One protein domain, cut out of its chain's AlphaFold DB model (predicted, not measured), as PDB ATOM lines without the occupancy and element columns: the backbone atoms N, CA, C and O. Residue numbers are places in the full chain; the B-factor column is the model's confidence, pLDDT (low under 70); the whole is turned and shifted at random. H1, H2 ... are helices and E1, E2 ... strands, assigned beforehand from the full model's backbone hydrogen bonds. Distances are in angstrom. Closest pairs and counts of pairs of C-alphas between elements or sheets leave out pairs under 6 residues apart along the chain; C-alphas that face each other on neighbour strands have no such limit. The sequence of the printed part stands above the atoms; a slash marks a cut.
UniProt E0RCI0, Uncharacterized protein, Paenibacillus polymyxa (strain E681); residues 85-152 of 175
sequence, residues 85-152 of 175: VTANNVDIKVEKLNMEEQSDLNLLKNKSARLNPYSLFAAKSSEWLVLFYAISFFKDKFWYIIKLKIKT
ATOM      1  N   VAL A  85     -14.769  10.847 -13.464       56.12
ATOM      2  CA  VAL A  85     -14.747  11.969 -12.530       56.12
ATOM      3  C   VAL A  85     -13.307  12.117 -12.044       56.12
ATOM      4  O   VAL A  85     -12.855  11.343 -11.209       56.12
ATOM      5  N   THR A  86     -12.560  13.064 -12.610       53.22
ATOM      6  CA  THR A  86     -11.232  13.444 -12.110       53.22
ATOM      7  C   THR A  86     -11.396  14.575 -11.098       53.22
ATOM      8  O   THR A  86     -11.897  15.643 -11.434       53.22
ATOM      9  N   ALA A  87     -10.990  14.333  -9.851       54.00
ATOM     10  CA  ALA A  87     -11.139  15.251  -8.716       54.00
ATOM     11  C   ALA A  87     -10.157  16.443  -8.739       54.00
ATOM     12  O   ALA A  87      -9.801  16.979  -7.695       54.00
ATOM     13  N   ASN A  88      -9.708  16.873  -9.919       48.16
ATOM     14  CA  ASN A  88      -8.792  18.001 -10.037       48.16
ATOM     15  C   ASN A  88      -9.628  19.262 -10.306       48.16
ATOM     16  O   ASN A  88     -10.164  19.436 -11.398       48.16
ATOM     17  N   ASN A  89      -9.750  20.116  -9.285       48.84
ATOM     18  CA  ASN A  89     -10.411  21.433  -9.295       48.84
ATOM     19  C   ASN A  89     -11.945  21.469  -9.433       48.84
ATOM     20  O   ASN A  89     -12.499  22.465  -9.899       48.84
ATOM     21  N   VAL A  90     -12.661  20.437  -8.980       55.28
ATOM     22  CA  VAL A  90     -14.127  20.495  -8.871       55.28
ATOM     23  C   VAL A  90     -14.544  20.062  -7.472       55.28
ATOM     24  O   VAL A  90     -14.158  18.994  -7.010       55.28
ATOM     25  N   ASP A  91     -15.355  20.891  -6.820       60.28
ATOM     26  CA  ASP A  91     -15.976  20.590  -5.532       60.28
ATOM     27  C   ASP A  91     -17.097  19.556  -5.755       60.28
ATOM     28  O   ASP A  91     -18.258  19.893  -6.014       60.28
ATOM     29  N   ILE A  92     -16.708  18.279  -5.817       64.38
ATOM     30  CA  ILE A  92     -17.608  17.153  -6.069       64.38
ATOM     31  C   ILE A  92     -17.845  16.442  -4.749       64.38
ATOM     32  O   ILE A  92     -16.992  15.707  -4.257       64.38
ATOM     33  N   LYS A  93     -19.049  16.616  -4.209       70.00
ATOM     34  CA  LYS A  93     -19.507  15.833  -3.067       70.00
ATOM     35  C   LYS A  93     -20.144  14.535  -3.570       70.00
ATOM     36  O   LYS A  93     -21.178  14.581  -4.245       70.00
ATOM     37  N   VAL A  94     -19.500  13.408  -3.267       75.31
ATOM     38  CA  VAL A  94     -19.962  12.052  -3.598       75.31
ATOM     39  C   VAL A  94     -20.177  11.270  -2.310       75.31
ATOM     40  O   VAL A  94     -19.310  11.274  -1.443       75.31
ATOM     41  N   GLU A  95     -21.304  10.578  -2.200       81.44
ATOM     42  CA  GLU A  95     -21.625   9.702  -1.070       81.44
ATOM     43  C   GLU A  95     -21.860   8.279  -1.590       81.44
ATOM     44  O   GLU A  95     -22.493   8.090  -2.631       81.44
ATOM     45  N   LYS A  96     -21.293   7.267  -0.921       83.56
ATOM     46  CA  LYS A  96     -21.565   5.860  -1.257       83.56
ATOM     47  C   LYS A  96     -22.962   5.523  -0.743       83.56
ATOM     48  O   LYS A  96     -23.249   5.799   0.416       83.56
ATOM     49  N   LEU A  97     -23.793   4.933  -1.597       85.69
ATOM     50  CA  LEU A  97     -25.124   4.492  -1.194       85.69
ATOM     51  C   LEU A  97     -25.053   3.097  -0.572       85.69
ATOM     52  O   LEU A  97     -24.325   2.229  -1.061       85.69
ATOM     53  N   ASN A  98     -25.842   2.873   0.471       87.12
ATOM     54  CA  ASN A  98     -26.050   1.579   1.096       87.12
ATOM     55  C   ASN A  98     -27.351   0.949   0.574       87.12
ATOM     56  O   ASN A  98     -28.446   1.390   0.905       87.12
ATOM     57  N   MET A  99     -27.251  -0.118  -0.225       86.44
ATOM     58  CA  MET A  99     -28.425  -0.801  -0.797       86.44
ATOM     59  C   MET A  99     -29.225  -1.637   0.217       86.44
ATOM     60  O   MET A  99     -30.202  -2.278  -0.162       86.44
ATOM     61  N   GLU A 100     -28.826  -1.647   1.488       86.50
ATOM     62  CA  GLU A 100     -29.585  -2.247   2.592       86.50
ATOM     63  C   GLU A 100     -30.355  -1.188   3.399       86.50
ATOM     64  O   GLU A 100     -31.245  -1.523   4.177       86.50
ATOM     65  N   GLU A 101     -30.055   0.093   3.174       90.50
ATOM     66  CA  GLU A 101     -30.695   1.224   3.833       90.50
ATOM     67  C   GLU A 101     -31.902   1.713   3.014       90.50
ATOM     68  O   GLU A 101     -31.808   2.032   1.823       90.50
ATOM     69  N   GLN A 102     -33.068   1.805   3.657       88.06
ATOM     70  CA  GLN A 102     -34.324   2.109   2.964       88.06
ATOM     71  C   GLN A 102     -34.329   3.515   2.348       88.06
ATOM     72  O   GLN A 102     -34.927   3.736   1.289       88.06
ATOM     73  N   SER A 103     -33.672   4.473   3.005       89.00
ATOM     74  CA  SER A 103     -33.565   5.848   2.510       89.00
ATOM     75  C   SER A 103     -32.758   5.934   1.205       89.00
ATOM     76  O   SER A 103     -33.204   6.584   0.253       89.00
ATOM     77  N   ASP A 104     -31.659   5.188   1.101       87.12
ATOM     78  CA  ASP A 104     -30.815   5.110  -0.096       87.12
ATOM     79  C   ASP A 104     -31.484   4.345  -1.247       87.12
ATOM     80  O   ASP A 104     -31.416   4.769  -2.406       87.12
ATOM     81  N   LEU A 105     -32.212   3.265  -0.943       84.50
ATOM     82  CA  LEU A 105     -33.034   2.555  -1.930       84.50
ATOM     83  C   LEU A 105     -34.119   3.463  -2.521       84.50
ATOM     84  O   LEU A 105     -34.320   3.493  -3.737       84.50
ATOM     85  N   ASN A 106     -34.795   4.246  -1.678       85.62
ATOM     86  CA  ASN A 106     -35.806   5.200  -2.127       85.62
ATOM     87  C   ASN A 106     -35.194   6.318  -2.980       85.62
ATOM     88  O   ASN A 106     -35.789   6.728  -3.980       85.62
ATOM     89  N   LEU A 107     -33.996   6.792  -2.627       85.25
ATOM     90  CA  LEU A 107     -33.261   7.763  -3.433       85.25
ATOM     91  C   LEU A 107     -32.940   7.200  -4.825       85.25
ATOM     92  O   LEU A 107     -33.228   7.863  -5.828       85.25
ATOM     93  N   LEU A 108     -32.406   5.977  -4.903       83.69
ATOM     94  CA  LEU A 108     -32.101   5.308  -6.171       83.69
ATOM     95  C   LEU A 108     -33.364   5.093  -7.014       83.69
ATOM     96  O   LEU A 108     -33.372   5.410  -8.207       83.69
ATOM     97  N   LYS A 109     -34.453   4.625  -6.392       82.12
ATOM     98  CA  LYS A 109     -35.759   4.444  -7.040       82.12
ATOM     99  C   LYS A 109     -36.262   5.746  -7.662       82.12
ATOM    100  O   LYS A 109     -36.560   5.798  -8.848       82.12
ATOM    101  N   ASN A 110     -36.294   6.827  -6.888       82.00
ATOM    102  CA  ASN A 110     -36.821   8.113  -7.346       82.00
ATOM    103  C   ASN A 110     -35.976   8.741  -8.465       82.00
ATOM    104  O   ASN A 110     -36.504   9.449  -9.324       82.00
ATOM    105  N   LYS A 111     -34.657   8.512  -8.458       78.12
ATOM    106  CA  LYS A 111     -33.760   9.001  -9.514       78.12
ATOM    107  C   LYS A 111     -33.838   8.155 -10.783       78.12
ATOM    108  O   LYS A 111     -33.781   8.734 -11.864       78.12
ATOM    109  N   SER A 112     -34.000   6.838 -10.657       73.81
ATOM    110  CA  SER A 112     -34.153   5.913 -11.793       73.81
ATOM    111  C   SER A 112     -35.541   5.955 -12.435       73.81
ATOM    112  O   SER A 112     -35.653   5.707 -13.629       73.81
ATOM    113  N   ALA A 113     -36.575   6.364 -11.693       68.38
ATOM    114  CA  ALA A 113     -37.932   6.541 -12.216       68.38
ATOM    115  C   ALA A 113     -38.048   7.660 -13.273       68.38
ATOM    116  O   ALA A 113     -39.050   7.758 -13.982       68.38
ATOM    117  N   ARG A 114     -37.041   8.538 -13.388       63.59
ATOM    118  CA  ARG A 114     -37.001   9.561 -14.437       63.59
ATOM    119  C   ARG A 114     -36.430   8.955 -15.715       63.59
ATOM    120  O   ARG A 114     -35.296   8.484 -15.718       63.59
ATOM    121  N   LEU A 115     -37.186   9.045 -16.811       55.88
ATOM    122  CA  LEU A 115     -36.689   8.729 -18.153       55.88
ATOM    123  C   LEU A 115     -35.402   9.522 -18.408       55.88
ATOM    124  O   LEU A 115     -35.372  10.733 -18.187       55.88
ATOM    125  N   ASN A 116     -34.345   8.849 -18.866       61.25
ATOM    126  CA  ASN A 116     -33.147   9.534 -19.334       61.25
ATOM    127  C   ASN A 116     -33.501  10.275 -20.638       61.25
ATOM    128  O   ASN A 116     -33.671   9.607 -21.658       61.25
ATOM    129  N   PRO A 117     -33.586  11.621 -20.646       51.56
ATOM    130  CA  PRO A 117     -34.009  12.373 -21.829       51.56
ATOM    131  C   PRO A 117     -32.966  12.331 -22.956       51.56
ATOM    132  O   PRO A 117     -33.243  12.767 -24.066       51.56
ATOM    133  N   TYR A 118     -31.769  11.812 -22.674       50.25
ATOM    134  CA  TYR A 118     -30.689  11.630 -23.640       50.25
ATOM    135  C   TYR A 118     -30.568  10.183 -24.128       50.25
ATOM    136  O   TYR A 118     -29.660   9.880 -24.901       50.25
ATOM    137  N   SER A 119     -31.441   9.279 -23.669       53.56
ATOM    138  CA  SER A 119     -31.490   7.914 -24.183       53.56
ATOM    139  C   SER A 119     -32.490   7.832 -25.328       53.56
ATOM    140  O   SER A 119     -33.678   8.064 -25.129       53.56
ATOM    141  N   LEU A 120     -32.019   7.424 -26.510       45.78
ATOM    142  CA  LEU A 120     -32.887   6.990 -27.615       45.78
ATOM    143  C   LEU A 120     -33.727   5.754 -27.233       45.78
ATOM    144  O   LEU A 120     -34.743   5.484 -27.861       45.78
ATOM    145  N   PHE A 121     -33.306   5.025 -26.193       51.84
ATOM    146  CA  PHE A 121     -33.940   3.834 -25.631       51.84
ATOM    147  C   PHE A 121     -34.241   4.098 -24.145       51.84
ATOM    148  O   PHE A 121     -33.483   3.718 -23.249       51.84
ATOM    149  N   ALA A 122     -35.294   4.861 -23.856       59.16
ATOM    150  CA  ALA A 122     -35.680   5.163 -22.479       59.16
ATOM    151  C   ALA A 122     -36.716   4.136 -21.994       59.16
ATOM    152  O   ALA A 122     -37.874   4.170 -22.414       59.16
ATOM    153  N   ALA A 123     -36.287   3.209 -21.131       63.31
ATOM    154  CA  ALA A 123     -37.168   2.221 -20.515       63.31
ATOM    155  C   ALA A 123     -38.109   2.911 -19.519       63.31
ATOM    156  O   ALA A 123     -37.658   3.513 -18.535       63.31
ATOM    157  N   LYS A 124     -39.415   2.825 -19.771       63.75
ATOM    158  CA  LYS A 124     -40.450   3.371 -18.896       63.75
ATOM    159  C   LYS A 124     -40.575   2.503 -17.648       63.75
ATOM    160  O   LYS A 124     -40.588   1.282 -17.739       63.75
ATOM    161  N   SER A 125     -40.671   3.151 -16.488       61.72
ATOM    162  CA  SER A 125     -40.883   2.488 -15.195       61.72
ATOM    163  C   SER A 125     -39.871   1.366 -14.891       61.72
ATOM    164  O   SER A 125     -40.214   0.308 -14.363       61.72
ATOM    165  N   SER A 126     -38.603   1.581 -15.260       66.44
ATOM    166  CA  SER A 126     -37.512   0.611 -15.093       66.44
ATOM    167  C   SER A 126     -36.876   0.626 -13.697       66.44
ATOM    168  O   SER A 126     -35.929  -0.126 -13.448       66.44
ATOM    169  N   GLU A 127     -37.397   1.422 -12.753       72.25
ATOM    170  CA  GLU A 127     -36.851   1.536 -11.396       72.25
ATOM    171  C   GLU A 127     -36.801   0.192 -10.665       72.25
ATOM    172  O   GLU A 127     -35.842  -0.077  -9.945       72.25
ATOM    173  N   TRP A 128     -37.782  -0.687 -10.888       73.31
ATOM    174  CA  TRP A 128     -37.783  -2.036 -10.319       73.31
ATOM    175  C   TRP A 128     -36.564  -2.841 -10.773       73.31
ATOM    176  O   TRP A 128     -35.914  -3.486  -9.954       73.31
ATOM    177  N   LEU A 129     -36.219  -2.774 -12.060       74.12
ATOM    178  CA  LEU A 129     -35.082  -3.503 -12.606       74.12
ATOM    179  C   LEU A 129     -33.768  -2.958 -12.037       74.12
ATOM    180  O   LEU A 129     -32.895  -3.728 -11.639       74.12
ATOM    181  N   VAL A 130     -33.650  -1.630 -11.945       76.12
ATOM    182  CA  VAL A 130     -32.493  -0.969 -11.327       76.12
ATOM    183  C   VAL A 130     -32.333  -1.415  -9.873       76.12
ATOM    184  O   VAL A 130     -31.235  -1.797  -9.477       76.12
ATOM    185  N   LEU A 131     -33.421  -1.433  -9.099       78.75
ATOM    186  CA  LEU A 131     -33.414  -1.897  -7.711       78.75
ATOM    187  C   LEU A 131     -33.066  -3.385  -7.597       78.75
ATOM    188  O   LEU A 131     -32.250  -3.750  -6.754       78.75
ATOM    189  N   PHE A 132     -33.625  -4.237  -8.461       78.69
ATOM    190  CA  PHE A 132     -33.330  -5.669  -8.482       78.69
ATOM    191  C   PHE A 132     -31.831  -5.931  -8.667       78.69
ATOM    192  O   PHE A 132     -31.233  -6.668  -7.880       78.69
ATOM    193  N   TYR A 133     -31.198  -5.288  -9.655       77.25
ATOM    194  CA  TYR A 133     -29.756  -5.419  -9.873       77.25
ATOM    195  C   TYR A 133     -28.934  -4.804  -8.739       77.25
ATOM    196  O   TYR A 133     -27.910  -5.376  -8.349       77.25
ATOM    197  N   ALA A 134     -29.384  -3.669  -8.200       78.38
ATOM    198  CA  ALA A 134     -28.703  -2.988  -7.110       78.38
ATOM    199  C   ALA A 134     -28.641  -3.842  -5.843       78.38
ATOM    200  O   ALA A 134     -27.579  -3.967  -5.242       78.38
ATOM    201  N   ILE A 135     -29.746  -4.498  -5.490       80.12
ATOM    202  CA  ILE A 135     -29.828  -5.351  -4.302       80.12
ATOM    203  C   ILE A 135     -29.178  -6.720  -4.551       80.12
ATOM    204  O   ILE A 135     -28.567  -7.274  -3.643       80.12
ATOM    205  N   SER A 136     -29.277  -7.278  -5.760       77.44
ATOM    206  CA  SER A 136     -28.856  -8.667  -6.008       77.44
ATOM    207  C   SER A 136     -27.368  -8.809  -6.330       77.44
ATOM    208  O   SER A 136     -26.706  -9.693  -5.796       77.44
ATOM    209  N   PHE A 137     -26.828  -7.957  -7.209       72.69
ATOM    210  CA  PHE A 137     -25.508  -8.187  -7.821       72.69
ATOM    211  C   PHE A 137     -24.518  -7.040  -7.609       72.69
ATOM    212  O   PHE A 137     -23.307  -7.233  -7.734       72.69
ATOM    213  N   PHE A 138     -25.014  -5.835  -7.315       76.19
ATOM    214  CA  PHE A 138     -24.212  -4.612  -7.357       76.19
ATOM    215  C   PHE A 138     -24.313  -3.756  -6.092       76.19
ATOM    216  O   PHE A 138     -24.049  -2.557  -6.168       76.19
ATOM    217  N   LYS A 139     -24.625  -4.359  -4.936       78.69
ATOM    218  CA  LYS A 139     -24.850  -3.657  -3.656       78.69
ATOM    219  C   LYS A 139     -23.801  -2.584  -3.343       78.69
ATOM    220  O   LYS A 139     -24.142  -1.488  -2.922       78.69
ATOM    221  N   ASP A 140     -22.533  -2.875  -3.623       79.44
ATOM    222  CA  ASP A 140     -21.398  -2.001  -3.309       79.44
ATOM    223  C   ASP A 140     -20.977  -1.028  -4.417       79.44
ATOM    224  O   ASP A 140     -19.963  -0.339  -4.273       79.44
ATOM    225  N   LYS A 141     -21.710  -0.974  -5.534       78.88
ATOM    226  CA  LYS A 141     -21.300  -0.246  -6.746       78.88
ATOM    227  C   LYS A 141     -22.125   1.013  -7.036       78.88
ATOM    228  O   LYS A 141     -22.102   1.496  -8.167       78.88
ATOM    229  N   PHE A 142     -22.833   1.552  -6.044       79.75
ATOM    230  CA  PHE A 142     -23.646   2.762  -6.199       79.75
ATOM    231  C   PHE A 142     -23.089   3.941  -5.398       79.75
ATOM    232  O   PHE A 142     -22.802   3.842  -4.206       79.75
ATOM    233  N   TRP A 143     -22.990   5.089  -6.069       80.56
ATOM    234  CA  TRP A 143     -22.585   6.366  -5.487       80.56
ATOM    235  C   TRP A 143     -23.538   7.470  -5.936       80.56
ATOM    236  O   TRP A 143     -23.973   7.496  -7.089       80.56
ATOM    237  N   TYR A 144     -23.822   8.410  -5.041       79.12
ATOM    238  CA  TYR A 144     -24.643   9.578  -5.311       79.12
ATOM    239  C   TYR A 144     -23.792  10.842  -5.376       79.12
ATOM    240  O   TYR A 144     -23.014  11.138  -4.473       79.12
ATOM    241  N   ILE A 145     -23.951  11.602  -6.461       75.88
ATOM    242  CA  ILE A 145     -23.262  12.877  -6.662       75.88
ATOM    243  C   ILE A 145     -24.228  14.005  -6.304       75.88
ATOM    244  O   ILE A 145     -25.225  14.218  -6.993       75.88
ATOM    245  N   ILE A 146     -23.910  14.754  -5.248       70.69
ATOM    246  CA  ILE A 146     -24.780  15.809  -4.706       70.69
ATOM    247  C   ILE A 146     -24.654  17.109  -5.506       70.69
ATOM    248  O   ILE A 146     -25.642  17.816  -5.702       70.69
ATOM    249  N   LYS A 147     -23.447  17.441  -5.984       61.34
ATOM    250  CA  LYS A 147     -23.182  18.692  -6.709       61.34
ATOM    251  C   LYS A 147     -22.166  18.487  -7.820       61.34
ATOM    252  O   LYS A 147     -21.155  17.810  -7.642       61.34
ATOM    253  N   LEU A 148     -22.456  19.074  -8.979       57.59
ATOM    254  CA  LEU A 148     -21.650  18.896 -10.174       57.59
ATOM    255  C   LEU A 148     -21.842  20.045 -11.180       57.59
ATOM    256  O   LEU A 148     -22.972  20.352 -11.548       57.59
ATOM    257  N   LYS A 149     -20.750  20.630 -11.691       46.47
ATOM    258  CA  LYS A 149     -20.748  21.566 -12.838       46.47
ATOM    259  C   LYS A 149     -19.749  21.096 -13.901       46.47
ATOM    260  O   LYS A 149     -18.584  21.427 -13.749       46.47
ATOM    261  N   ILE A 150     -20.138  20.346 -14.948       53.75
ATOM    262  CA  ILE A 150     -19.209  19.972 -16.051       53.75
ATOM    263  C   ILE A 150     -19.939  19.789 -17.413       53.75
ATOM    264  O   ILE A 150     -21.114  19.430 -17.433       53.75
ATOM    265  N   LYS A 151     -19.215  20.020 -18.528       42.59
ATOM    266  CA  LYS A 151     -19.551  19.719 -19.945       42.59
ATOM    267  C   LYS A 151     -19.320  18.231 -20.309       42.59
ATOM    268  O   LYS A 151     -18.466  17.575 -19.717       42.59
ATOM    269  N   THR A 152     -20.077  17.694 -21.267       43.19
ATOM    270  CA  THR A 152     -20.201  16.251 -21.574       43.19
ATOM    271  C   THR A 152     -19.359  15.764 -22.769       43.19
ATOM    272  O   THR A 152     -19.207  16.475 -23.756       43.19
TER     273      THR A 152
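Overview. This is residues 85 to 152 of the 175 residues of an uncharacterized protein of Paenibacillus polymyxa (strain E681) (UniProt E0RCI0). This domain has little regular structure: two helices, H1 and H2, touch at a steep tilt and are joined by a long loop, residues 113 to 126, while a small ribbon of two short antiparallel strands, E1 and E2, lies off to the side of H1, with E2 near it. The 68 printed residues, 27 in named elements, run E1, H1, H2, E2, a mixed class with an antiparallel sheet; the whole is only just loose, close to compact, with a radius of gyration of the C-alphas of 13.5 A and spans of 36 by 31 by 19 A.

Along the chain. Find C-alpha 94 at (-19.962, 12.052, -3.598), where E1, residues 94 to 96, begins; E2 is residues 143 to 145. H1, residues 102 to 112, runs 15.2 A from (-34.324, 2.109, 2.964), and H2, residues 127 to 136, runs 14.0 A to (-28.856, -8.667, -6.008).

Arrangement. Between E1 and E2, look for N 95 and O 144, 2.9 A apart, within hydrogen-bond range. H1 and E2 are near each other, with 5 pairs of C-alphas within 10 A. H1 and H2 touch, their closest C-alphas, of Ser 112 and Glu 127, 5.2 A apart, at a steep tilt of 46 degrees, opposite ways. In both helices every O i to N i+4 pair is within hydrogen-bond range. E1 and H2 are apart.

Size, cuts and confidence. The farthest C-alphas, of Asn 89 and Ser 125, are 36.4 A apart. The printed part has no cut; the link from H1 to H2 is long. Look for pLDDT under 70 at residues 85 to 92, 113 to 126 and 147 to 152.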